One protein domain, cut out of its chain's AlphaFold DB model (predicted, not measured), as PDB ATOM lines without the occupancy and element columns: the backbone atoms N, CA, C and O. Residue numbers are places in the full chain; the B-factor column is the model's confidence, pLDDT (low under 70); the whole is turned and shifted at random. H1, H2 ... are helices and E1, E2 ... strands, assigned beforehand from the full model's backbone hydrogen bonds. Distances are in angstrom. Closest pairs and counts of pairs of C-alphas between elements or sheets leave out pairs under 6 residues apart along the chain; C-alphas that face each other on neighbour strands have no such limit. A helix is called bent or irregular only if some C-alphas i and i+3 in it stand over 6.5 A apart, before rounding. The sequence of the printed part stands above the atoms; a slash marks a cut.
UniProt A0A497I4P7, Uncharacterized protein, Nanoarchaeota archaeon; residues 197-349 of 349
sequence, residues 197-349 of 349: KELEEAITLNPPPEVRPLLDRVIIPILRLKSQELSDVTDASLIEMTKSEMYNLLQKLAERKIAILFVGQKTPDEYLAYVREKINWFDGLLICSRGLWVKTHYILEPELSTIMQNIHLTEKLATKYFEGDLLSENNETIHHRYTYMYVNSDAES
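Overview. This is residues 197 to 349 of the 349 residues of an uncharacterized protein of Nanoarchaeota archaeon (UniProt A0A497I4P7). A twisted four-stranded sheet is the middle of three layers: H2 and H3 cross one face, and H4 and both arms of the bent helix H5 run along the strands on the other. H1 sits by edge strand E1; residues 231 to 237, of which 236 and 237 belong to H3, stick out. The printed part has 153 residues with five named helices and four named strands, H1 H2 H3 E1 H4 E2 H5 E3 E4, class mixed; the sheet, E1 E2 E4 E3, is mixed. It is compact, radius of gyration of the C-alphas 15.5 A, spanning 48 by 42 by 30 A.

Along the chain. E1 is residues 258 to 262, E2 284 to 290, E4 333 to 344, 33.7 A long, and E3 316 to 327, 35.1 A. E4 ends at C-alpha 344 (16.714, 42.979, -34.060). H1 is 197 to 203, from C-alpha 197 (20.713, 22.730, -53.348). H3 is 236 to 254, 27.0 A. H2, 214 to 229, is only just irregular, C-alphas 217 and 220 being 6.9 A apart; H4, 268 to 281, is irregular, C-alphas 277 and 280 being 7.7 A apart. H5, 291 to 311, one helix by its hydrogen bonds, is bent, C-alphas 299 and 302 being 7.0 A apart; its arms are H5a, 291 to 299, and H5b, 302 to 311.

Arrangement. Within hydrogen-bond range are N 259 and O 284, 2.9 A, in parallel E1 and E2; N 287 and O 339, 2.8 A, in antiparallel E2 and E4; and N 320 and O 340, 2.8 A, in the hairpin E3 and E4. E1, H4, E2 form a strand-helix-strand unit, parallel neighbours with a helix between; its crossover is right-handed. H2 has its closest C-alphas to E3 at Leu 225 and Gly 324, 6.2 A. H4 and H5b touch, closest C-alphas Asn 280 and Ile 311, 6.8 A. In H1, H3 and H5b every O i to N i+4 pair is within hydrogen-bond range; H2 has 10 of 12, H4 8 of 10, H5a 3 of 5.

Size, cuts and confidence. The farthest C-alphas, Asn 330 and Ser 349, are 49.1 A apart. The printed part has no cut and no long link. Confidence is under 70 at 11 residues, among them 345 to 349.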
ATOM      1  N   LYS A 197      19.451  23.215 -53.935       90.12
ATOM      2  CA  LYS A 197      20.713  22.730 -53.348       90.12
ATOM      3  C   LYS A 197      21.726  23.860 -53.216       90.12
ATOM      4  O   LYS A 197      22.430  23.948 -52.218       90.12
ATOM      5  N   GLU A 198      21.732  24.774 -54.181       92.00
ATOM      6  CA  GLU A 198      22.611  25.939 -54.206       92.00
ATOM      7  C   GLU A 198      22.368  26.853 -53.003       92.00
ATOM      8  O   GLU A 198      23.304  27.463 -52.490       92.00
ATOM      9  N   LEU A 199      21.114  26.976 -52.548       93.56
ATOM     10  CA  LEU A 199      20.824  27.711 -51.323       93.56
ATOM     11  C   LEU A 199      21.346  26.965 -50.095       93.56
ATOM     12  O   LEU A 199      22.009  27.583 -49.265       93.56
ATOM     13  N   GLU A 200      21.050  25.667 -49.979       91.44
ATOM     14  CA  GLU A 200      21.491  24.843 -48.849       91.44
ATOM     15  C   GLU A 200      23.013  24.895 -48.685       91.44
ATOM     16  O   GLU A 200      23.499  25.172 -47.591       91.44
ATOM     17  N   GLU A 201      23.761  24.709 -49.770       91.06
ATOM     18  CA  GLU A 201      25.224  24.768 -49.774       91.06
ATOM     19  C   GLU A 201      25.755  26.158 -49.408       91.06
ATOM     20  O   GLU A 201      26.752  26.266 -48.694       91.06
ATOM     21  N   ALA A 202      25.087  27.225 -49.857       92.19
ATOM     22  CA  ALA A 202      25.526  28.595 -49.601       92.19
ATOM     23  C   ALA A 202      25.361  29.021 -48.137       92.19
ATOM     24  O   ALA A 202      26.172  29.805 -47.645       92.19
ATOM     25  N   ILE A 203      24.314  28.550 -47.451       93.69
ATOM     26  CA  ILE A 203      23.979  29.027 -46.099       93.69
ATOM     27  C   ILE A 203      24.319  28.029 -44.991       93.69
ATOM     28  O   ILE A 203      24.315  28.392 -43.816       93.69
ATOM     29  N   THR A 204      24.610  26.770 -45.326       93.38
ATOM     30  CA  THR A 204      24.931  25.749 -44.326       93.38
ATOM     31  C   THR A 204      26.390  25.851 -43.884       93.38
ATOM     32  O   THR A 204      27.320  25.711 -44.677       93.38
ATOM     33  N   LEU A 205      26.607  26.036 -42.583       90.56
ATOM     34  CA  LEU A 205      27.945  26.196 -42.009       90.56
ATOM     35  C   LEU A 205      28.701  24.868 -41.927       90.56
ATOM     36  O   LEU A 205      29.904  24.821 -42.196       90.56
ATOM     37  N   ASN A 206      27.983  23.790 -41.606       86.31
ATOM     38  CA  ASN A 206      28.500  22.430 -41.565       86.31
ATOM     39  C   ASN A 206      27.667  21.530 -42.501       86.31
ATOM     40  O   ASN A 206      26.568  21.101 -42.136       86.31
ATOM     41  N   PRO A 207      28.136  21.260 -43.731       69.31
ATOM     42  CA  PRO A 207      27.332  20.514 -44.682       69.31
ATOM     43  C   PRO A 207      27.042  19.108 -44.131       69.31
ATOM     44  O   PRO A 207      27.960  18.416 -43.674       69.31
ATOM     45  N   PRO A 208      25.772  18.680 -44.110       70.88
ATOM     46  CA  PRO A 208      25.418  17.316 -43.764       70.88
ATOM     47  C   PRO A 208      25.938  16.340 -44.834       70.88
ATOM     48  O   PRO A 208      26.143  16.744 -45.976       70.88
ATOM     49  N   PRO A 209      26.111  15.046 -44.503       67.38
ATOM     50  CA  PRO A 209      26.587  14.044 -45.465       67.38
ATOM     51  C   PRO A 209      25.657  13.881 -46.678       67.38
ATOM     52  O   PRO A 209      26.105  13.474 -47.744       67.38
ATOM     53  N   GLU A 210      24.381  14.238 -46.526       70.44
ATOM     54  CA  GLU A 210      23.401  14.312 -47.606       70.44
ATOM     55  C   GLU A 210      22.802  15.721 -47.655       70.44
ATOM     56  O   GLU A 210      22.175  16.167 -46.681       70.44
ATOM     57  N   VAL A 211      22.996  16.389 -48.794       69.88
ATOM     58  CA  VAL A 211      22.360  17.665 -49.157       69.88
ATOM     59  C   VAL A 211      20.903  17.366 -49.500       69.88
ATOM     60  O   VAL A 211      20.630  16.598 -50.427       69.88
ATOM     61  N   ARG A 212      19.971  17.915 -48.717       76.69
ATOM     62  CA  ARG A 212      18.529  17.717 -48.897       76.69
ATOM     63  C   ARG A 212      17.801  19.051 -48.767       76.69
ATOM     64  O   ARG A 212      17.998  19.719 -47.750       76.69
ATOM     65  N   PRO A 213      16.847  19.351 -49.670       83.88
ATOM     66  CA  PRO A 213      16.166  20.636 -49.704       83.88
ATOM     67  C   PRO A 213      15.726  21.153 -48.329       83.88
ATOM     68  O   PRO A 213      15.032  20.461 -47.570       83.88
ATOM     69  N   LEU A 214      16.101  22.398 -48.014       90.38
ATOM     70  CA  LEU A 214      15.797  23.032 -46.726       90.38
ATOM     71  C   LEU A 214      14.295  23.118 -46.465       90.38
ATOM     72  O   LEU A 214      13.865  23.038 -45.308       90.38
ATOM     73  N   LEU A 215      13.511  23.252 -47.538       91.81
ATOM     74  CA  LEU A 215      12.061  23.290 -47.473       91.81
ATOM     75  C   LEU A 215      11.506  22.076 -46.712       91.81
ATOM     76  O   LEU A 215      10.857  22.248 -45.683       91.81
ATOM     77  N   ASP A 216      11.835  20.856 -47.140       88.31
ATOM     78  CA  ASP A 216      11.337  19.625 -46.511       88.31
ATOM     79  C   ASP A 216      12.045  19.312 -45.181       88.31
ATOM     80  O   ASP A 216      11.420  18.856 -44.223       88.31
ATOM     81  N   ARG A 217      13.352  19.594 -45.100       87.31
ATOM     82  CA  ARG A 217      14.201  19.194 -43.970       87.31
ATOM     83  C   ARG A 217      14.075  20.080 -42.733       87.31
ATOM     84  O   ARG A 217      14.247  19.584 -41.620       87.31
ATOM     85  N   VAL A 218      13.857  21.381 -42.915       92.06
ATOM     86  CA  VAL A 218      13.909  22.384 -41.838       92.06
ATOM     87  C   VAL A 218      12.603  23.156 -41.759       92.06
ATOM     88  O   VAL A 218      11.988  23.236 -40.698       92.06
ATOM     89  N   ILE A 219      12.145  23.683 -42.892       95.31
ATOM     90  CA  ILE A 219      11.041  24.641 -42.926       95.31
ATOM     91  C   ILE A 219       9.709  23.972 -42.606       95.31
ATOM     92  O   ILE A 219       9.017  24.428 -41.697       95.31
ATOM     93  N   ILE A 220       9.346  22.877 -43.285       94.88
ATOM     94  CA  ILE A 220       8.099  22.163 -42.976       94.88
ATOM     95  C   ILE A 220       8.066  21.706 -41.503       94.88
ATOM     96  O   ILE A 220       7.043  21.940 -40.853       94.88
ATOM     97  N   PRO A 221       9.133  21.120 -40.919       94.25
ATOM     98  CA  PRO A 221       9.182  20.837 -39.485       94.25
ATOM     99  C   PRO A 221       8.928  22.055 -38.587       94.25
ATOM    100  O   PRO A 221       8.098  21.961 -37.684       94.25
ATOM    101  N   ILE A 222       9.574  23.199 -38.843       96.62
ATOM    102  CA  ILE A 222       9.354  24.439 -38.075       96.62
ATOM    103  C   ILE A 222       7.891  24.888 -38.169       96.62
ATOM    104  O   ILE A 222       7.262  25.164 -37.147       96.62
ATOM    105  N   LEU A 223       7.316  24.898 -39.376       96.75
ATOM    106  CA  LEU A 223       5.915  25.268 -39.589       96.75
ATOM    107  C   LEU A 223       4.956  24.325 -38.854       96.75
ATOM    108  O   LEU A 223       3.945  24.774 -38.314       96.75
ATOM    109  N   ARG A 224       5.270  23.024 -38.794       95.38
ATOM    110  CA  ARG A 224       4.489  22.046 -38.025       95.38
ATOM    111  C   ARG A 224       4.556  22.307 -36.528       95.38
ATOM    112  O   ARG A 224       3.496  22.357 -35.911       95.38
ATOM    113  N   LEU A 225       5.751  22.506 -35.969       95.88
ATOM    114  CA  LEU A 225       5.923  22.820 -34.546       95.88
ATOM    115  C   LEU A 225       5.156  24.093 -34.178       95.88
ATOM    116  O   LEU A 225       4.351  24.087 -33.249       95.88
ATOM    117  N   LYS A 226       5.306  25.157 -34.976       95.94
ATOM    118  CA  LYS A 226       4.599  26.418 -34.721       95.94
ATOM    119  C   LYS A 226       3.083  26.284 -34.883       95.94
ATOM    120  O   LYS A 226       2.317  26.907 -34.155       95.94
ATOM    121  N   SER A 227       2.631  25.440 -35.808       94.88
ATOM    122  CA  SER A 227       1.206  25.147 -35.985       94.88
ATOM    123  C   SER A 227       0.612  24.352 -34.825       94.88
ATOM    124  O   SER A 227      -0.571  24.529 -34.544       94.88
ATOM    125  N   GLN A 228       1.391  23.472 -34.192       93.94
ATOM    126  CA  GLN A 228       0.985  22.760 -32.978       93.94
ATOM    127  C   GLN A 228       0.904  23.728 -31.796       93.94
ATOM    128  O   GLN A 228      -0.098  23.729 -31.094       93.94
ATOM    129  N   GLU A 229       1.896  24.605 -31.633       93.81
ATOM    130  CA  GLU A 229       1.907  25.641 -30.589       93.81
ATOM    131  C   GLU A 229       0.681  26.569 -30.677       93.81
ATOM    132  O   GLU A 229       0.075  26.916 -29.666       93.81
ATOM    133  N   LEU A 230       0.270  26.937 -31.895       94.25
ATOM    134  CA  LEU A 230      -0.881  27.813 -32.132       94.25
ATOM    135  C   LEU A 230      -2.230  27.081 -32.254       94.25
ATOM    136  O   LEU A 230      -3.237  27.727 -32.570       94.25
ATOM    137  N   SER A 231      -2.306  25.760 -32.037       92.44
ATOM    138  CA  SER A 231      -3.544  24.993 -32.282       92.44
ATOM    139  C   SER A 231      -4.732  25.555 -31.505       92.44
ATOM    140  O   SER A 231      -5.798  25.769 -32.090       92.44
ATOM    141  N   ASP A 232      -4.501  25.922 -30.246       93.00
ATOM    142  CA  ASP A 232      -5.538  26.345 -29.299       93.00
ATOM    143  C   ASP A 232      -5.634  27.874 -29.170       93.00
ATOM    144  O   ASP A 232      -6.530  28.403 -28.514       93.00
ATOM    145  N   VAL A 233      -4.749  28.609 -29.850       94.00
ATOM    146  CA  VAL A 233      -4.725  30.075 -29.838       94.00
ATOM    147  C   VAL A 233      -5.839  30.633 -30.718       94.00
ATOM    148  O   VAL A 233      -5.930  30.309 -31.905       94.00
ATOM    149  N   THR A 234      -6.681  31.496 -30.156       94.19
ATOM    150  CA  THR A 234      -7.781  32.168 -30.871       94.19
ATOM    151  C   THR A 234      -7.541  33.660 -31.099       94.19
ATOM    152  O   THR A 234      -8.277  34.269 -31.873       94.19
ATOM    153  N   ASP A 235      -6.516  34.246 -30.472       95.94
ATOM    154  CA  ASP A 235      -6.162  35.658 -30.641       95.94
ATOM    155  C   ASP A 235      -5.676  35.936 -32.070       95.94
ATOM    156  O   ASP A 235      -4.616  35.472 -32.497       95.94
ATOM    157  N   ALA A 236      -6.465  36.720 -32.806       94.50
ATOM    158  CA  ALA A 236      -6.174  37.099 -34.180       94.50
ATOM    159  C   ALA A 236      -4.888  37.930 -34.300       94.50
ATOM    160  O   ALA A 236      -4.147  37.746 -35.262       94.50
ATOM    161  N   SER A 237      -4.588  38.797 -33.329       95.62
ATOM    162  CA  SER A 237      -3.412  39.675 -33.393       95.62
ATOM    163  C   SER A 237      -2.126  38.861 -33.288       95.62
ATOM    164  O   SER A 237      -1.216  39.018 -34.100       95.62
ATOM    165  N   LEU A 238      -2.088  37.922 -32.337       95.25
ATOM    166  CA  LEU A 238      -0.977  36.989 -32.173       95.25
ATOM    167  C   LEU A 238      -0.790  36.087 -33.407       95.25
ATOM    168  O   LEU A 238       0.343  35.809 -33.811       95.25
ATOM    169  N   ILE A 239      -1.890  35.653 -34.030       95.50
ATOM    170  CA  ILE A 239      -1.857  34.867 -35.272       95.50
ATOM    171  C   ILE A 239      -1.254  35.684 -36.425       95.50
ATOM    172  O   ILE A 239      -0.353  35.193 -37.101       95.50
ATOM    173  N   GLU A 240      -1.702  36.922 -36.650       96.31
ATOM    174  CA  GLU A 240      -1.177  37.767 -37.734       96.31
ATOM    175  C   GLU A 240       0.282  38.187 -37.504       96.31
ATOM    176  O   GLU A 240       1.083  38.183 -38.447       96.31
ATOM    177  N   MET A 241       0.672  38.449 -36.251       95.62
ATOM    178  CA  MET A 241       2.082  38.612 -35.894       95.62
ATOM    179  C   MET A 241       2.879  37.361 -36.255       95.62
ATOM    180  O   MET A 241       3.877  37.462 -36.963       95.62
ATOM    181  N   THR A 242       2.422  36.172 -35.848       96.06
ATOM    182  CA  THR A 242       3.148  34.928 -36.145       96.06
ATOM    183  C   THR A 242       3.286  34.700 -37.648       96.06
ATOM    184  O   THR A 242       4.364  34.329 -38.109       96.06
ATOM    185  N   LYS A 243       2.237  34.962 -38.437       97.38
ATOM    186  CA  LYS A 243       2.304  34.868 -39.903       97.38
ATOM    187  C   LYS A 243       3.376  35.777 -40.488       97.38
ATOM    188  O   LYS A 243       4.185  35.319 -41.292       97.38
ATOM    189  N   SER A 244       3.406  37.033 -40.049       96.38
ATOM    190  CA  SER A 244       4.396  38.020 -40.493       96.38
ATOM    191  C   SER A 244       5.817  37.600 -40.112       96.38
ATOM    192  O   SER A 244       6.744  37.675 -40.914       96.38
ATOM    193  N   GLU A 245       5.992  37.078 -38.900       95.12
ATOM    194  CA  GLU A 245       7.278  36.572 -38.428       95.12
ATOM    195  C   GLU A 245       7.771  35.363 -39.227       95.12
ATOM    196  O   GLU A 245       8.953  35.294 -39.569       95.12
ATOM    197  N   MET A 246       6.885  34.410 -39.527       97.00
ATOM    198  CA  MET A 246       7.238  33.235 -40.326       97.00
ATOM    199  C   MET A 246       7.547  33.619 -41.765       97.00
ATOM    200  O   MET A 246       8.528  33.131 -42.316       97.00
ATOM    201  N   TYR A 247       6.771  34.529 -42.355       97.31
ATOM    202  CA  TYR A 247       7.076  35.087 -43.668       97.31
ATOM    203  C   TYR A 247       8.489  35.688 -43.702       97.31
ATOM    204  O   TYR A 247       9.308  35.300 -44.535       97.31
ATOM    205  N   ASN A 248       8.813  36.549 -42.733       95.62
ATOM    206  CA  ASN A 248      10.123  37.189 -42.633       95.62
ATOM    207  C   ASN A 248      11.263  36.178 -42.449       95.62
ATOM    208  O   ASN A 248      12.321  36.334 -43.057       95.62
ATOM    209  N   LEU A 249      11.062  35.129 -41.644       95.94
ATOM    210  CA  LEU A 249      12.041  34.050 -41.484       95.94
ATOM    211  C   LEU A 249      12.321  33.346 -42.822       95.94
ATOM    212  O   LEU A 249      13.480  33.176 -43.201       95.94
ATOM    213  N   LEU A 250      11.267  32.965 -43.549       97.19
ATOM    214  CA  LEU A 250      11.383  32.279 -44.839       97.19
ATOM    215  C   LEU A 250      12.036  33.161 -45.901       97.19
ATOM    216  O   LEU A 250      12.885  32.688 -46.658       97.19
ATOM    217  N   GLN A 251      11.690  34.445 -45.923       96.81
ATOM    218  CA  GLN A 251      12.293  35.392 -46.844       96.81
ATOM    219  C   GLN A 251      13.779  35.609 -46.543       96.81
ATOM    220  O   GLN A 251      14.598  35.505 -47.453       96.81
ATOM    221  N   LYS A 252      14.159  35.819 -45.276       95.94
ATOM    222  CA  LYS A 252      15.571  35.964 -44.882       95.94
ATOM    223  C   LYS A 252      16.403  34.720 -45.226       95.94
ATOM    224  O   LYS A 252      17.538  34.860 -45.680       95.94
ATOM    225  N   LEU A 253      15.841  33.516 -45.076       96.38
ATOM    226  CA  LEU A 253      16.473  32.273 -45.535       96.38
ATOM    227  C   LEU A 253      16.666  32.267 -47.059       96.38
ATOM    228  O   LEU A 253      17.771  32.022 -47.535       96.38
ATOM    229  N   ALA A 254      15.624  32.591 -47.831       96.12
ATOM    230  CA  ALA A 254      15.691  32.628 -49.296       96.12
ATOM    231  C   ALA A 254      16.651  33.706 -49.838       96.12
ATOM    232  O   ALA A 254      17.197  33.565 -50.935       96.12
ATOM    233  N   GLU A 255      16.863  34.776 -49.072       96.19
ATOM    234  CA  GLU A 255      17.803  35.869 -49.349       96.19
ATOM    235  C   GLU A 255      19.228  35.600 -48.846       96.19
ATOM    236  O   GLU A 255      20.087  36.463 -49.000       96.19
ATOM    237  N   ARG A 256      19.503  34.410 -48.290       95.94
ATOM    238  CA  ARG A 256      20.822  34.014 -47.760       95.94
ATOM    239  C   ARG A 256      21.310  34.850 -46.575       95.94
ATOM    240  O   ARG A 256      22.505  34.900 -46.318       95.94
ATOM    241  N   LYS A 257      20.397  35.475 -45.829       95.38
ATOM    242  CA  LYS A 257      20.734  36.300 -44.656       95.38
ATOM    243  C   LYS A 257      20.909  35.493 -43.374       95.38
ATOM    244  O   LYS A 257      21.419  36.013 -42.393       95.38
ATOM    245  N   ILE A 258      20.460  34.239 -43.357       95.81
ATOM    246  CA  ILE A 258      20.509  33.372 -42.176       95.81
ATOM    247  C   ILE A 258      21.384  32.166 -42.489       95.81
ATOM    248  O   ILE A 258      21.090  31.421 -43.423       95.81
ATOM    249  N   ALA A 259      22.415  31.957 -41.678       95.88
ATOM    250  CA  ALA A 259      23.219  30.746 -41.695       95.88
ATOM    251  C   ALA A 259      22.480  29.582 -41.027       95.88
ATOM    252  O   ALA A 259      21.742  29.779 -40.062       95.88
ATOM    253  N   ILE A 260      22.723  28.352 -41.480       95.94
ATOM    254  CA  ILE A 260      22.169  27.136 -40.872       95.94
ATOM    255  C   ILE A 260      23.288  26.275 -40.290       95.94
ATOM    256  O   ILE A 260      24.271  25.964 -40.962       95.94
ATOM    257  N   LEU A 261      23.101  25.831 -39.048       95.62
ATOM    258  CA  LEU A 261      23.984  24.890 -38.366       95.62
ATOM    259  C   LEU A 261      23.219  23.606 -38.032       95.62
ATOM    260  O   LEU A 261      22.318  23.615 -37.195       95.62
ATOM    261  N   PHE A 262      23.578  22.484 -38.654       94.44
ATOM    262  CA  PHE A 262      22.980  21.180 -38.362       94.44
ATOM    263  C   PHE A 262      23.760  20.441 -37.274       94.44
ATOM    264  O   PHE A 262      24.856  19.944 -37.511       94.44
ATOM    265  N   VAL A 263      23.174  20.278 -36.094       94.12
ATOM    266  CA  VAL A 263      23.812  19.555 -34.991       94.12
ATOM    267  C   VAL A 263      23.628  18.042 -35.168       94.12
ATOM    268  O   VAL A 263      22.512  17.521 -35.173       94.12
ATOM    269  N   GLY A 264      24.750  17.343 -35.312       91.62
ATOM    270  CA  GLY A 264      24.900  15.890 -35.407       91.62
ATOM    271  C   GLY A 264      26.121  15.385 -34.621       91.62
ATOM    272  O   GLY A 264      26.360  15.816 -33.498       91.62
ATOM    273  N   GLN A 265      26.924  14.506 -35.229       89.75
ATOM    274  CA  GLN A 265      27.963  13.708 -34.548       89.75
ATOM    275  C   GLN A 265      29.245  14.444 -34.120       89.75
ATOM    276  O   GLN A 265      30.032  13.872 -33.370       89.75
ATOM    277  N   LYS A 266      29.486  15.665 -34.603       90.75
ATOM    278  CA  LYS A 266      30.717  16.412 -34.303       90.75
ATOM    279  C   LYS A 266      30.789  16.875 -32.848       90.75
ATOM    280  O   LYS A 266      29.762  16.958 -32.165       90.75
ATOM    281  N   THR A 267      31.993  17.187 -32.377       92.38
ATOM    282  CA  THR A 267      32.185  17.746 -31.034       92.38
ATOM    283  C   THR A 267      31.699  19.201 -30.974       92.38
ATOM    284  O   THR A 267      31.651  19.878 -32.005       92.38
ATOM    285  N   PRO A 268      31.337  19.716 -29.782       93.94
ATOM    286  CA  PRO A 268      30.950  21.115 -29.628       93.94
ATOM    287  C   PRO A 268      31.978  22.102 -30.204       93.94
ATOM    288  O   PRO A 268      31.609  22.992 -30.968       93.94
ATOM    289  N   ASP A 269      33.266  21.879 -29.934       94.44
ATOM    290  CA  ASP A 269      34.359  22.737 -30.408       94.44
ATOM    291  C   ASP A 269      34.428  22.835 -31.938       94.44
ATOM    292  O   ASP A 269      34.661  23.918 -32.479       94.44
ATOM    293  N   GLU A 270      34.177  21.730 -32.652       94.06
ATOM    294  CA  GLU A 270      34.130  21.734 -34.118       94.06
ATOM    295  C   GLU A 270      33.013  22.647 -34.642       94.06
ATOM    296  O   GLU A 270      33.229  23.403 -35.590       94.06
ATOM    297  N   TYR A 271      31.820  22.614 -34.033       95.06
ATOM    298  CA  TYR A 271      30.721  23.496 -34.441       95.06
ATOM    299  C   TYR A 271      31.046  24.965 -34.197       95.06
ATOM    300  O   TYR A 271      30.804  25.800 -35.067       95.06
ATOM    301  N   LEU A 272      31.618  25.280 -33.035       95.19
ATOM    302  CA  LEU A 272      32.007  26.645 -32.694       95.19
ATOM    303  C   LEU A 272      33.065  27.182 -33.661       95.19
ATOM    304  O   LEU A 272      33.004  28.352 -34.037       95.19
ATOM    305  N   ALA A 273      34.002  26.336 -34.100       93.19
ATOM    306  CA  ALA A 273      34.982  26.695 -35.120       93.19
ATOM    307  C   ALA A 273      34.313  27.050 -36.461       93.19
ATOM    308  O   ALA A 273      34.588  28.125 -36.993       93.19
ATOM    309  N   TYR A 274      33.384  26.219 -36.960       92.81
ATOM    310  CA  TYR A 274      32.647  26.521 -38.200       92.81
ATOM    311  C   TYR A 274      31.877  27.835 -38.123       92.81
ATOM    312  O   TYR A 274      31.853  28.598 -39.089       92.81
ATOM    313  N   VAL A 275      31.235  28.095 -36.981       94.25
ATOM    314  CA  VAL A 275      30.475  29.328 -36.786       94.25
ATOM    315  C   VAL A 275      31.421  30.517 -36.803       94.25
ATOM    316  O   VAL A 275      31.237  31.385 -37.644       94.25
ATOM    317  N   ARG A 276      32.475  30.528 -35.977       93.75
ATOM    318  CA  ARG A 276      33.444  31.641 -35.912       93.75
ATOM    319  C   ARG A 276      34.065  31.990 -37.268       93.75
ATOM    320  O   ARG A 276      34.341  33.158 -37.510       93.75
ATOM    321  N   GLU A 277      34.285  31.002 -38.132       91.38
ATOM    322  CA  GLU A 277      34.870  31.217 -39.459       91.38
ATOM    323  C   GLU A 277      33.923  31.960 -40.414       91.38
ATOM    324  O   GLU A 277      34.378  32.785 -41.204       91.38
ATOM    325  N   LYS A 278      32.616  31.672 -40.357       90.50
ATOM    326  CA  LYS A 278      31.686  32.020 -41.443       90.50
ATOM    327  C   LYS A 278      30.525  32.929 -41.058       90.50
ATOM    328  O   LYS A 278      29.883  33.505 -41.932       90.50
ATOM    329  N   ILE A 279      30.214  33.045 -39.772       92.06
ATOM    330  CA  ILE A 279      28.981  33.695 -39.322       92.06
ATOM    331  C   ILE A 279      28.934  35.201 -39.626       92.06
ATOM    332  O   ILE A 279      27.854  35.743 -39.803       92.06
ATOM    333  N   ASN A 280      30.091  35.854 -39.785       89.81
ATOM    334  CA  ASN A 280      30.204  37.289 -40.087       89.81
ATOM    335  C   ASN A 280      29.558  37.702 -41.423       89.81
ATOM    336  O   ASN A 280      29.428  38.893 -41.693       89.81
ATOM    337  N   TRP A 281      29.204  36.744 -42.283       89.81
ATOM    338  CA  TRP A 281      28.524  36.999 -43.557       89.81
ATOM    339  C   TRP A 281      26.997  36.917 -43.465       89.81
ATOM    340  O   TRP A 281      26.328  37.043 -44.489       89.81
ATOM    341  N   PHE A 282      26.448  36.678 -42.274       92.69
ATOM    342  CA  PHE A 282      25.026  36.440 -42.060       92.69
ATOM    343  C   PHE A 282      24.486  37.314 -40.923       92.69
ATOM    344  O   PHE A 282      25.174  37.576 -39.944       92.69
ATOM    345  N   ASP A 283      23.214  37.696 -41.028       90.56
ATOM    346  CA  ASP A 283      22.493  38.515 -40.041       90.56
ATOM    347  C   ASP A 283      21.815  37.657 -38.951       90.56
ATOM    348  O   ASP A 283      21.115  38.152 -38.061       90.56
ATOM    349  N   GLY A 284      21.937  36.335 -39.061       94.44
ATOM    350  CA  GLY A 284      21.305  35.393 -38.154       94.44
ATOM    351  C   GLY A 284      21.828  33.973 -38.305       94.44
ATOM    352  O   GLY A 284      22.414  33.597 -39.321       94.44
ATOM    353  N   LEU A 285      21.564  33.169 -37.280       96.56
ATOM    354  CA  LEU A 285      21.942  31.768 -37.184       96.56
ATOM    355  C   LEU A 285      20.723  30.929 -36.802       96.56
ATOM    356  O   LEU A 285      20.094  31.158 -35.770       96.56
ATOM    357  N   LEU A 286      20.411  29.925 -37.616       97.25
ATOM    358  CA  LEU A 286      19.416  28.904 -37.324       97.25
ATOM    359  C   LEU A 286      20.116  27.592 -36.959       97.25
ATOM    360  O   LEU A 286      20.694  26.909 -37.805       97.25
ATOM    361  N   ILE A 287      20.046  27.232 -35.682       96.69
ATOM    362  CA  ILE A 287      20.612  25.997 -35.142       96.69
ATOM    363  C   ILE A 287      19.546  24.908 -35.232       96.69
ATOM    364  O   ILE A 287      18.476  25.037 -34.642       96.69
ATOM    365  N   CYS A 288      19.838  23.825 -35.942       95.56
ATOM    366  CA  CYS A 288      18.913  22.737 -36.240       95.56
ATOM    367  C   CYS A 288      19.378  21.441 -35.575       95.56
ATOM    368  O   CYS A 288      20.446  20.925 -35.897       95.56
ATOM    369  N   SER A 289      18.559  20.854 -34.701       94.69
ATOM    370  CA  SER A 289      18.877  19.581 -34.043       94.69
ATOM    371  C   SER A 289      17.649  18.684 -33.901       94.69
ATOM    372  O   SER A 289      16.517  19.167 -33.813       94.69
ATOM    373  N   ARG A 290      17.872  17.367 -33.864       92.75
ATOM    374  CA  ARG A 290      16.813  16.372 -33.653       92.75
ATOM    375  C   ARG A 290      17.316  15.144 -32.899       92.75
ATOM    376  O   ARG A 290      18.491  14.785 -33.002       92.75
ATOM    377  N   GLY A 291      16.412  14.474 -32.194       93.38
ATOM    378  CA  GLY A 291      16.670  13.247 -31.446       93.38
ATOM    379  C   GLY A 291      17.769  13.423 -30.399       93.38
ATOM    380  O   GLY A 291      17.783  14.390 -29.640       93.38
ATOM    381  N   LEU A 292      18.723  12.492 -30.377       92.50
ATOM    382  CA  LEU A 292      19.820  12.472 -29.399       92.50
ATOM    383  C   LEU A 292      20.699  13.739 -29.439       92.50
ATOM    384  O   LEU A 292      21.269  14.115 -28.416       92.50
ATOM    385  N   TRP A 293      20.768  14.424 -30.585       94.75
ATOM    386  CA  TRP A 293      21.621  15.601 -30.795       94.75
ATOM    387  C   TRP A 293      21.064  16.892 -30.196       94.75
ATOM    388  O   TRP A 293      21.779  17.890 -30.123       94.75
ATOM    389  N   VAL A 294      19.820  16.881 -29.709       95.06
ATOM    390  CA  VAL A 294      19.242  18.026 -28.990       95.06
ATOM    391  C   VAL A 294      20.046  18.337 -27.719       95.06
ATOM    392  O   VAL A 294      20.220  19.497 -27.366       95.06
ATOM    393  N   LYS A 295      20.643  17.329 -27.068       93.50
ATOM    394  CA  LYS A 295      21.537  17.557 -25.916       93.50
ATOM    395  C   LYS A 295      22.765  18.388 -26.292       93.50
ATOM    396  O   LYS A 295      23.126  19.305 -25.564       93.50
ATOM    397  N   THR A 296      23.376  18.094 -27.438       94.12
ATOM    398  CA  THR A 296      24.515  18.863 -27.959       94.12
ATOM    399  C   THR A 296      24.099  20.291 -28.306       94.12
ATOM    400  O   THR A 296      24.856  21.219 -28.043       94.12
ATOM    401  N   HIS A 297      22.882  20.490 -28.824       95.56
ATOM    402  CA  HIS A 297      22.331  21.827 -29.062       95.56
ATOM    403  C   HIS A 297      22.322  22.663 -27.775       95.56
ATOM    404  O   HIS A 297      22.870  23.761 -27.773       95.56
ATOM    405  N   TYR A 298      21.769  22.139 -26.677       95.19
ATOM    406  CA  TYR A 298      21.722  22.855 -25.396       95.19
ATOM    407  C   TYR A 298      23.103  23.280 -24.879       95.19
ATOM    408  O   TYR A 298      23.227  24.337 -24.270       95.19
ATOM    409  N   ILE A 299      24.137  22.472 -25.132       95.31
ATOM    410  CA  ILE A 299      25.522  22.795 -24.762       95.31
ATOM    411  C   ILE A 299      26.066  23.937 -25.632       95.31
ATOM    412  O   ILE A 299      26.739  24.827 -25.124       95.31
ATOM    413  N   LEU A 300      25.765  23.923 -26.932       95.69
ATOM    414  CA  LEU A 300      26.260  24.911 -27.892       95.69
ATOM    415  C   LEU A 300      25.602  26.287 -27.751       95.69
ATOM    416  O   LEU A 300      26.242  27.300 -28.015       95.69
ATOM    417  N   GLU A 301      24.324  26.334 -27.381       94.50
ATOM    418  CA  GLU A 301      23.507  27.550 -27.444       94.50
ATOM    419  C   GLU A 301      24.109  28.763 -26.697       94.50
ATOM    420  O   GLU A 301      24.181  29.835 -27.305       94.50
ATOM    421  N   PRO A 302      24.603  28.649 -25.445       95.00
ATOM    422  CA  PRO A 302      25.179  29.793 -24.731       95.00
ATOM    423  C   PRO A 302      26.453  30.333 -25.394       95.00
ATOM    424  O   PRO A 302      26.663  31.548 -25.472       95.00
ATOM    425  N   GLU A 303      27.298  29.438 -25.909       96.00
ATOM    426  CA  GLU A 303      28.543  29.815 -26.582       96.00
ATOM    427  C   GLU A 303      28.276  30.453 -27.947       96.00
ATOM    428  O   GLU A 303      28.883  31.468 -28.286       96.00
ATOM    429  N   LEU A 304      27.317  29.916 -28.704       95.38
ATOM    430  CA  LEU A 304      26.880  30.486 -29.977       95.38
ATOM    431  C   LEU A 304      26.224  31.855 -29.796       95.38
ATOM    432  O   LEU A 304      26.529  32.773 -30.552       95.38
ATOM    433  N   SER A 305      25.399  32.020 -28.760       93.25
ATOM    434  CA  SER A 305      24.819  33.314 -28.389       93.25
ATOM    435  C   SER A 305      25.910  34.347 -28.079       93.25
ATOM    436  O   SER A 305      25.869  35.469 -28.579       93.25
ATOM    437  N   THR A 306      26.953  33.940 -27.345       93.00
ATOM    438  CA  THR A 306      28.113  34.797 -27.056       93.00
ATOM    439  C   THR A 306      28.861  35.191 -28.332       93.00
ATOM    440  O   THR A 306      29.217  36.355 -28.501       93.00
ATOM    441  N   ILE A 307      29.079  34.248 -29.256       93.12
ATOM    442  CA  ILE A 307      29.713  34.532 -30.554       93.12
ATOM    443  C   ILE A 307      28.872  35.538 -31.348       93.12
ATOM    444  O   ILE A 307      29.408  36.560 -31.768       93.12
ATOM    445  N   MET A 308      27.567  35.294 -31.496       92.00
ATOM    446  CA  MET A 308      26.645  36.183 -32.212       92.00
ATOM    447  C   MET A 308      26.638  37.599 -31.618       92.00
ATOM    448  O   MET A 308      26.774  38.576 -32.352       92.00
ATOM    449  N   GLN A 309      26.543  37.726 -30.291       90.25
ATOM    450  CA  GLN A 309      26.533  39.027 -29.617       90.25
ATOM    451  C   GLN A 309      27.859  39.790 -29.781       90.25
ATOM    452  O   GLN A 309      27.851  41.014 -29.886       90.25
ATOM    453  N   ASN A 310      28.992  39.081 -29.828       88.94
ATOM    454  CA  ASN A 310      30.311  39.687 -30.036       88.94
ATOM    455  C   ASN A 310      30.535  40.177 -31.471       88.94
ATOM    456  O   ASN A 310      31.391  41.029 -31.693       88.94
ATOM    457  N   ILE A 311      29.811  39.627 -32.443       85.75
ATOM    458  CA  ILE A 311      29.882  40.064 -33.843       85.75
ATOM    459  C   ILE A 311      28.981  41.276 -34.051       85.75
ATOM    460  O   ILE A 311      29.391  42.261 -34.659       85.75
ATOM    461  N   HIS A 312      27.785  41.237 -33.468       79.69
ATOM    462  CA  HIS A 312      26.785  42.295 -33.558       79.69
ATOM    463  C   HIS A 312      26.797  43.175 -32.302       79.69
ATOM    464  O   HIS A 312      25.790  43.332 -31.617       79.69
ATOM    465  N   LEU A 313      27.968  43.744 -31.985       71.50
ATOM    466  CA  LEU A 313      28.253  44.468 -30.732       71.50
ATOM    467  C   LEU A 313      27.249  45.578 -30.390       71.50
ATOM    468  O   LEU A 313      27.056  45.892 -29.217       71.50
ATOM    469  N   THR A 314      26.652  46.199 -31.404       66.38
ATOM    470  CA  THR A 314      25.762  47.357 -31.260       66.38
ATOM    471  C   THR A 314      24.286  46.995 -31.236       66.38
ATOM    472  O   THR A 314      23.458  47.854 -30.959       66.38
ATOM    473  N   GLU A 315      23.935  45.747 -31.523       75.75
ATOM    474  CA  GLU A 315      22.553  45.357 -31.748       75.75
ATOM    475  C   GLU A 315      22.108  44.311 -30.720       75.75
ATOM    476  O   GLU A 315      22.881  43.474 -30.239       75.75
ATOM    477  N   LYS A 316      20.827  44.364 -30.345       82.44
ATOM    478  CA  LYS A 316      20.272  43.422 -29.374       82.44
ATOM    479  C   LYS A 316      20.022  42.081 -30.058       82.44
ATOM    480  O   LYS A 316      19.155  41.979 -30.929       82.44
ATOM    481  N   LEU A 317      20.738  41.047 -29.616       88.81
ATOM    482  CA  LEU A 317      20.475  39.680 -30.039       88.81
ATOM    483  C   LEU A 317      19.104  39.233 -29.513       88.81
ATOM    484  O   LEU A 317      18.814  39.308 -28.316       88.81
ATOM    485  N   ALA A 318      18.258  38.766 -30.420       91.31
ATOM    486  CA  ALA A 318      16.983  38.146 -30.115       91.31
ATOM    487  C   ALA A 318      17.034  36.659 -30.474       91.31
ATOM    488  O   ALA A 318      17.655  36.254 -31.458       91.31
ATOM    489  N   THR A 319      16.335  35.847 -29.685       93.06
ATOM    490  CA  THR A 319      16.281  34.397 -29.882       93.06
ATOM    491  C   THR A 319      14.837  33.939 -29.979       93.06
ATOM    492  O   THR A 319      13.979  34.371 -29.208       93.06
ATOM    493  N   LYS A 320      14.563  33.054 -30.936       94.50
ATOM    494  CA  LYS A 320      13.290  32.349 -31.084       94.50
ATOM    495  C   LYS A 320      13.515  30.848 -31.061       94.50
ATOM    496  O   LYS A 320      14.470  30.348 -31.651       94.50
ATOM    497  N   TYR A 321      12.591  30.147 -30.419       95.06
ATOM    498  CA  TYR A 321      12.641  28.704 -30.240       95.06
ATOM    499  C   TYR A 321      11.495  28.040 -30.995       95.06
ATOM    500  O   TYR A 321      10.354  28.495 -30.928       95.06
ATOM    501  N   PHE A 322      11.806  26.946 -31.680       96.50
ATOM    502  CA  PHE A 322      10.825  26.013 -32.219       96.50
ATOM    503  C   PHE A 322      11.198  24.627 -31.709       96.50
ATOM    504  O   PHE A 322      12.164  24.020 -32.173       96.50
ATOM    505  N   GLU A 323      10.462  24.142 -30.719       96.00
ATOM    506  CA  GLU A 323      10.780  22.902 -30.021       96.00
ATOM    507  C   GLU A 323       9.525  22.062 -29.833       96.00
ATOM    508  O   GLU A 323       8.441  22.584 -29.582       96.00
ATOM    509  N   GLY A 324       9.676  20.751 -29.982       95.50
ATOM    510  CA  GLY A 324       8.586  19.812 -29.783       95.50
ATOM    511  C   GLY A 324       8.801  18.508 -30.526       95.50
ATOM    512  O   GLY A 324       9.847  18.248 -31.120       95.50
ATOM    513  N   ASP A 325       7.774  17.678 -30.482       94.56
ATOM    514  CA  ASP A 325       7.827  16.296 -30.923       94.56
ATOM    515  C   ASP A 325       7.094  16.114 -32.256       94.56
ATOM    516  O   ASP A 325       5.914  16.449 -32.398       94.56
ATOM    517  N   LEU A 326       7.789  15.550 -33.246       91.12
ATOM    518  CA  LEU A 326       7.240  15.263 -34.572       91.12
ATOM    519  C   LEU A 326       7.322  13.767 -34.878       91.12
ATOM    520  O   LEU A 326       8.218  13.063 -34.416       91.12
ATOM    521  N   LEU A 327       6.385  13.272 -35.689       84.06
ATOM    522  CA  LEU A 327       6.391  11.879 -36.134       84.06
ATOM    523  C   LEU A 327       7.419  11.675 -37.254       84.06
ATOM    524  O   LEU A 327       7.489  12.470 -38.196       84.06
ATOM    525  N   SER A 328       8.176  10.585 -37.156       75.75
ATOM    526  CA  SER A 328       9.122  10.109 -38.164       75.75
ATOM    527  C   SER A 328       8.472   9.168 -39.187       75.75
ATOM    528  O   SER A 328       7.313   8.769 -39.051       75.75
ATOM    529  N   GLU A 329       9.259   8.765 -40.190       64.00
ATOM    530  CA  GLU A 329       8.933   7.738 -41.199       64.00
ATOM    531  C   GLU A 329       8.413   6.427 -40.593       64.00
ATOM    532  O   GLU A 329       7.517   5.792 -41.155       64.00
ATOM    533  N   ASN A 330       8.929   6.057 -39.418       68.06
ATOM    534  CA  ASN A 330       8.630   4.798 -38.735       68.06
ATOM    535  C   ASN A 330       7.501   4.928 -37.699       68.06
ATOM    536  O   ASN A 330       7.320   4.034 -36.875       68.06
ATOM    537  N   ASN A 331       6.741   6.032 -37.724       71.62
ATOM    538  CA  ASN A 331       5.801   6.426 -36.663       71.62
ATOM    539  C   ASN A 331       6.459   6.579 -35.280       71.62
ATOM    540  O   ASN A 331       5.769   6.543 -34.262       71.62
ATOM    541  N   GLU A 332       7.775   6.769 -35.233       83.06
ATOM    542  CA  GLU A 332       8.472   7.080 -33.993       83.06
ATOM    543  C   GLU A 332       8.405   8.581 -33.748       83.06
ATOM    544  O   GLU A 332       8.551   9.388 -34.666       83.06
ATOM    545  N   THR A 333       8.197   8.965 -32.499       87.94
ATOM    546  CA  THR A 333       8.253  10.367 -32.110       87.94
ATOM    547  C   THR A 333       9.711  10.789 -31.976       87.94
ATOM    548  O   THR A 333      10.456  10.219 -31.178       87.94
ATOM    549  N   ILE A 334      10.124  11.789 -32.751       92.06
ATOM    550  CA  ILE A 334      11.452  12.392 -32.678       92.06
ATOM    551  C   ILE A 334      11.301  13.793 -32.104       92.06
ATOM    552  O   ILE A 334      10.506  14.594 -32.593       92.06
ATOM    553  N   HIS A 335      12.107  14.093 -31.093       94.94
ATOM    554  CA  HIS A 335      12.190  15.428 -30.532       94.94
ATOM    555  C   HIS A 335      13.004  16.345 -31.449       94.94
ATOM    556  O   HIS A 335      14.114  15.991 -31.855       94.94
ATOM    557  N   HIS A 336      12.472  17.512 -31.781       96.00
ATOM    558  CA  HIS A 336      13.118  18.526 -32.604       96.00
ATOM    559  C   HIS A 336      13.333  19.795 -31.790       96.00
ATOM    560  O   HIS A 336      12.439  20.230 -31.070       96.00
ATOM    561  N   ARG A 337      14.496  20.423 -31.976       96.25
ATOM    562  CA  ARG A 337      14.794  21.749 -31.431       96.25
ATOM    563  C   ARG A 337      15.497  22.584 -32.488       96.25
ATOM    564  O   ARG A 337      16.576  22.207 -32.965       96.25
ATOM    565  N   TYR A 338      14.884  23.717 -32.807       97.44
ATOM    566  CA  TYR A 338      15.427  24.755 -33.663       97.44
ATOM    567  C   TYR A 338      15.535  26.059 -32.880       97.44
ATOM    568  O   TYR A 338      14.561  26.489 -32.261       97.44
ATOM    569  N   THR A 339      16.699  26.696 -32.943       97.38
ATOM    570  CA  THR A 339      16.945  27.983 -32.285       97.38
ATOM    571  C   THR A 339      17.368  28.981 -33.339       97.38
ATOM    572  O   THR A 339      18.391  28.798 -33.996       97.38
ATOM    573  N   TYR A 340      16.558  30.015 -33.524       97.06
ATOM    574  CA  TYR A 340      16.847  31.115 -34.426       97.06
ATOM    575  C   TYR A 340      17.376  32.297 -33.620       97.06
ATOM    576  O   TYR A 340      16.620  32.944 -32.897       97.06
ATOM    577  N   MET A 341      18.671  32.554 -33.747       95.50
ATOM    578  CA  MET A 341      19.349  33.726 -33.205       95.50
ATOM    579  C   MET A 341      19.440  34.774 -34.304       95.50
ATOM    580  O   MET A 341      19.929  34.486 -35.396       95.50
ATOM    581  N   TYR A 342      18.958  35.977 -34.039       91.88
ATOM    582  CA  TYR A 342      18.936  37.039 -35.031       91.88
ATOM    583  C   TYR A 342      19.060  38.392 -34.389       91.88
ATOM    584  O   TYR A 342      18.748  38.598 -33.214       91.88
ATOM    585  N   VAL A 343      19.486  39.327 -35.212       85.00
ATOM    586  CA  VAL A 343      19.667  40.687 -34.781       85.00
ATOM    587  C   VAL A 343      18.390  41.480 -35.016       85.00
ATOM    588  O   VAL A 343      17.802  41.420 -36.101       85.00
ATOM    589  N   ASN A 344      17.914  42.162 -33.972       73.25
ATOM    590  CA  ASN A 344      16.714  42.979 -34.060       73.25
ATOM    591  C   ASN A 344      17.092  44.440 -34.325       73.25
ATOM    592  O   ASN A 344      17.497  45.148 -33.403       73.25
ATOM    593  N   SER A 345      16.939  44.882 -35.573       57.75
ATOM    594  CA  SER A 345      17.147  46.276 -35.987       57.75
ATOM    595  C   SER A 345      16.069  47.230 -35.456       57.75
ATOM    596  O   SER A 345      16.284  48.434 -35.426       57.75
ATOM    597  N   ASP A 346      14.932  46.705 -34.987       51.59
ATOM    598  CA  ASP A 346      13.768  47.501 -34.568       51.59
ATOM    599  C   ASP A 346      13.821  47.905 -33.079       51.59
ATOM    600  O   ASP A 346      12.800  48.203 -32.462       51.59
ATOM    601  N   ALA A 347      15.004  47.883 -32.454       42.06
ATOM    602  CA  ALA A 347      15.186  48.329 -31.068       42.06
ATOM    603  C   ALA A 347      15.322  49.862 -30.925       42.06
ATOM    604  O   ALA A 347      15.400  50.356 -29.800       42.06
ATOM    605  N   GLU A 348      15.305  50.605 -32.035       35.12
ATOM    606  CA  GLU A 348      15.261  52.070 -32.069       35.12
ATOM    607  C   GLU A 348      14.048  52.558 -32.880       35.12
ATOM    608  O   GLU A 348      14.163  52.959 -34.037       35.12
ATOM    609  N   SER A 349      12.861  52.529 -32.268       33.34
ATOM    610  CA  SER A 349      11.727  53.374 -32.673       33.34
ATOM    611  C   SER A 349      10.917  53.808 -31.465       33.34
ATOM    612  O   SER A 349      10.437  52.891 -30.753       33.34
TER     613      SER A 349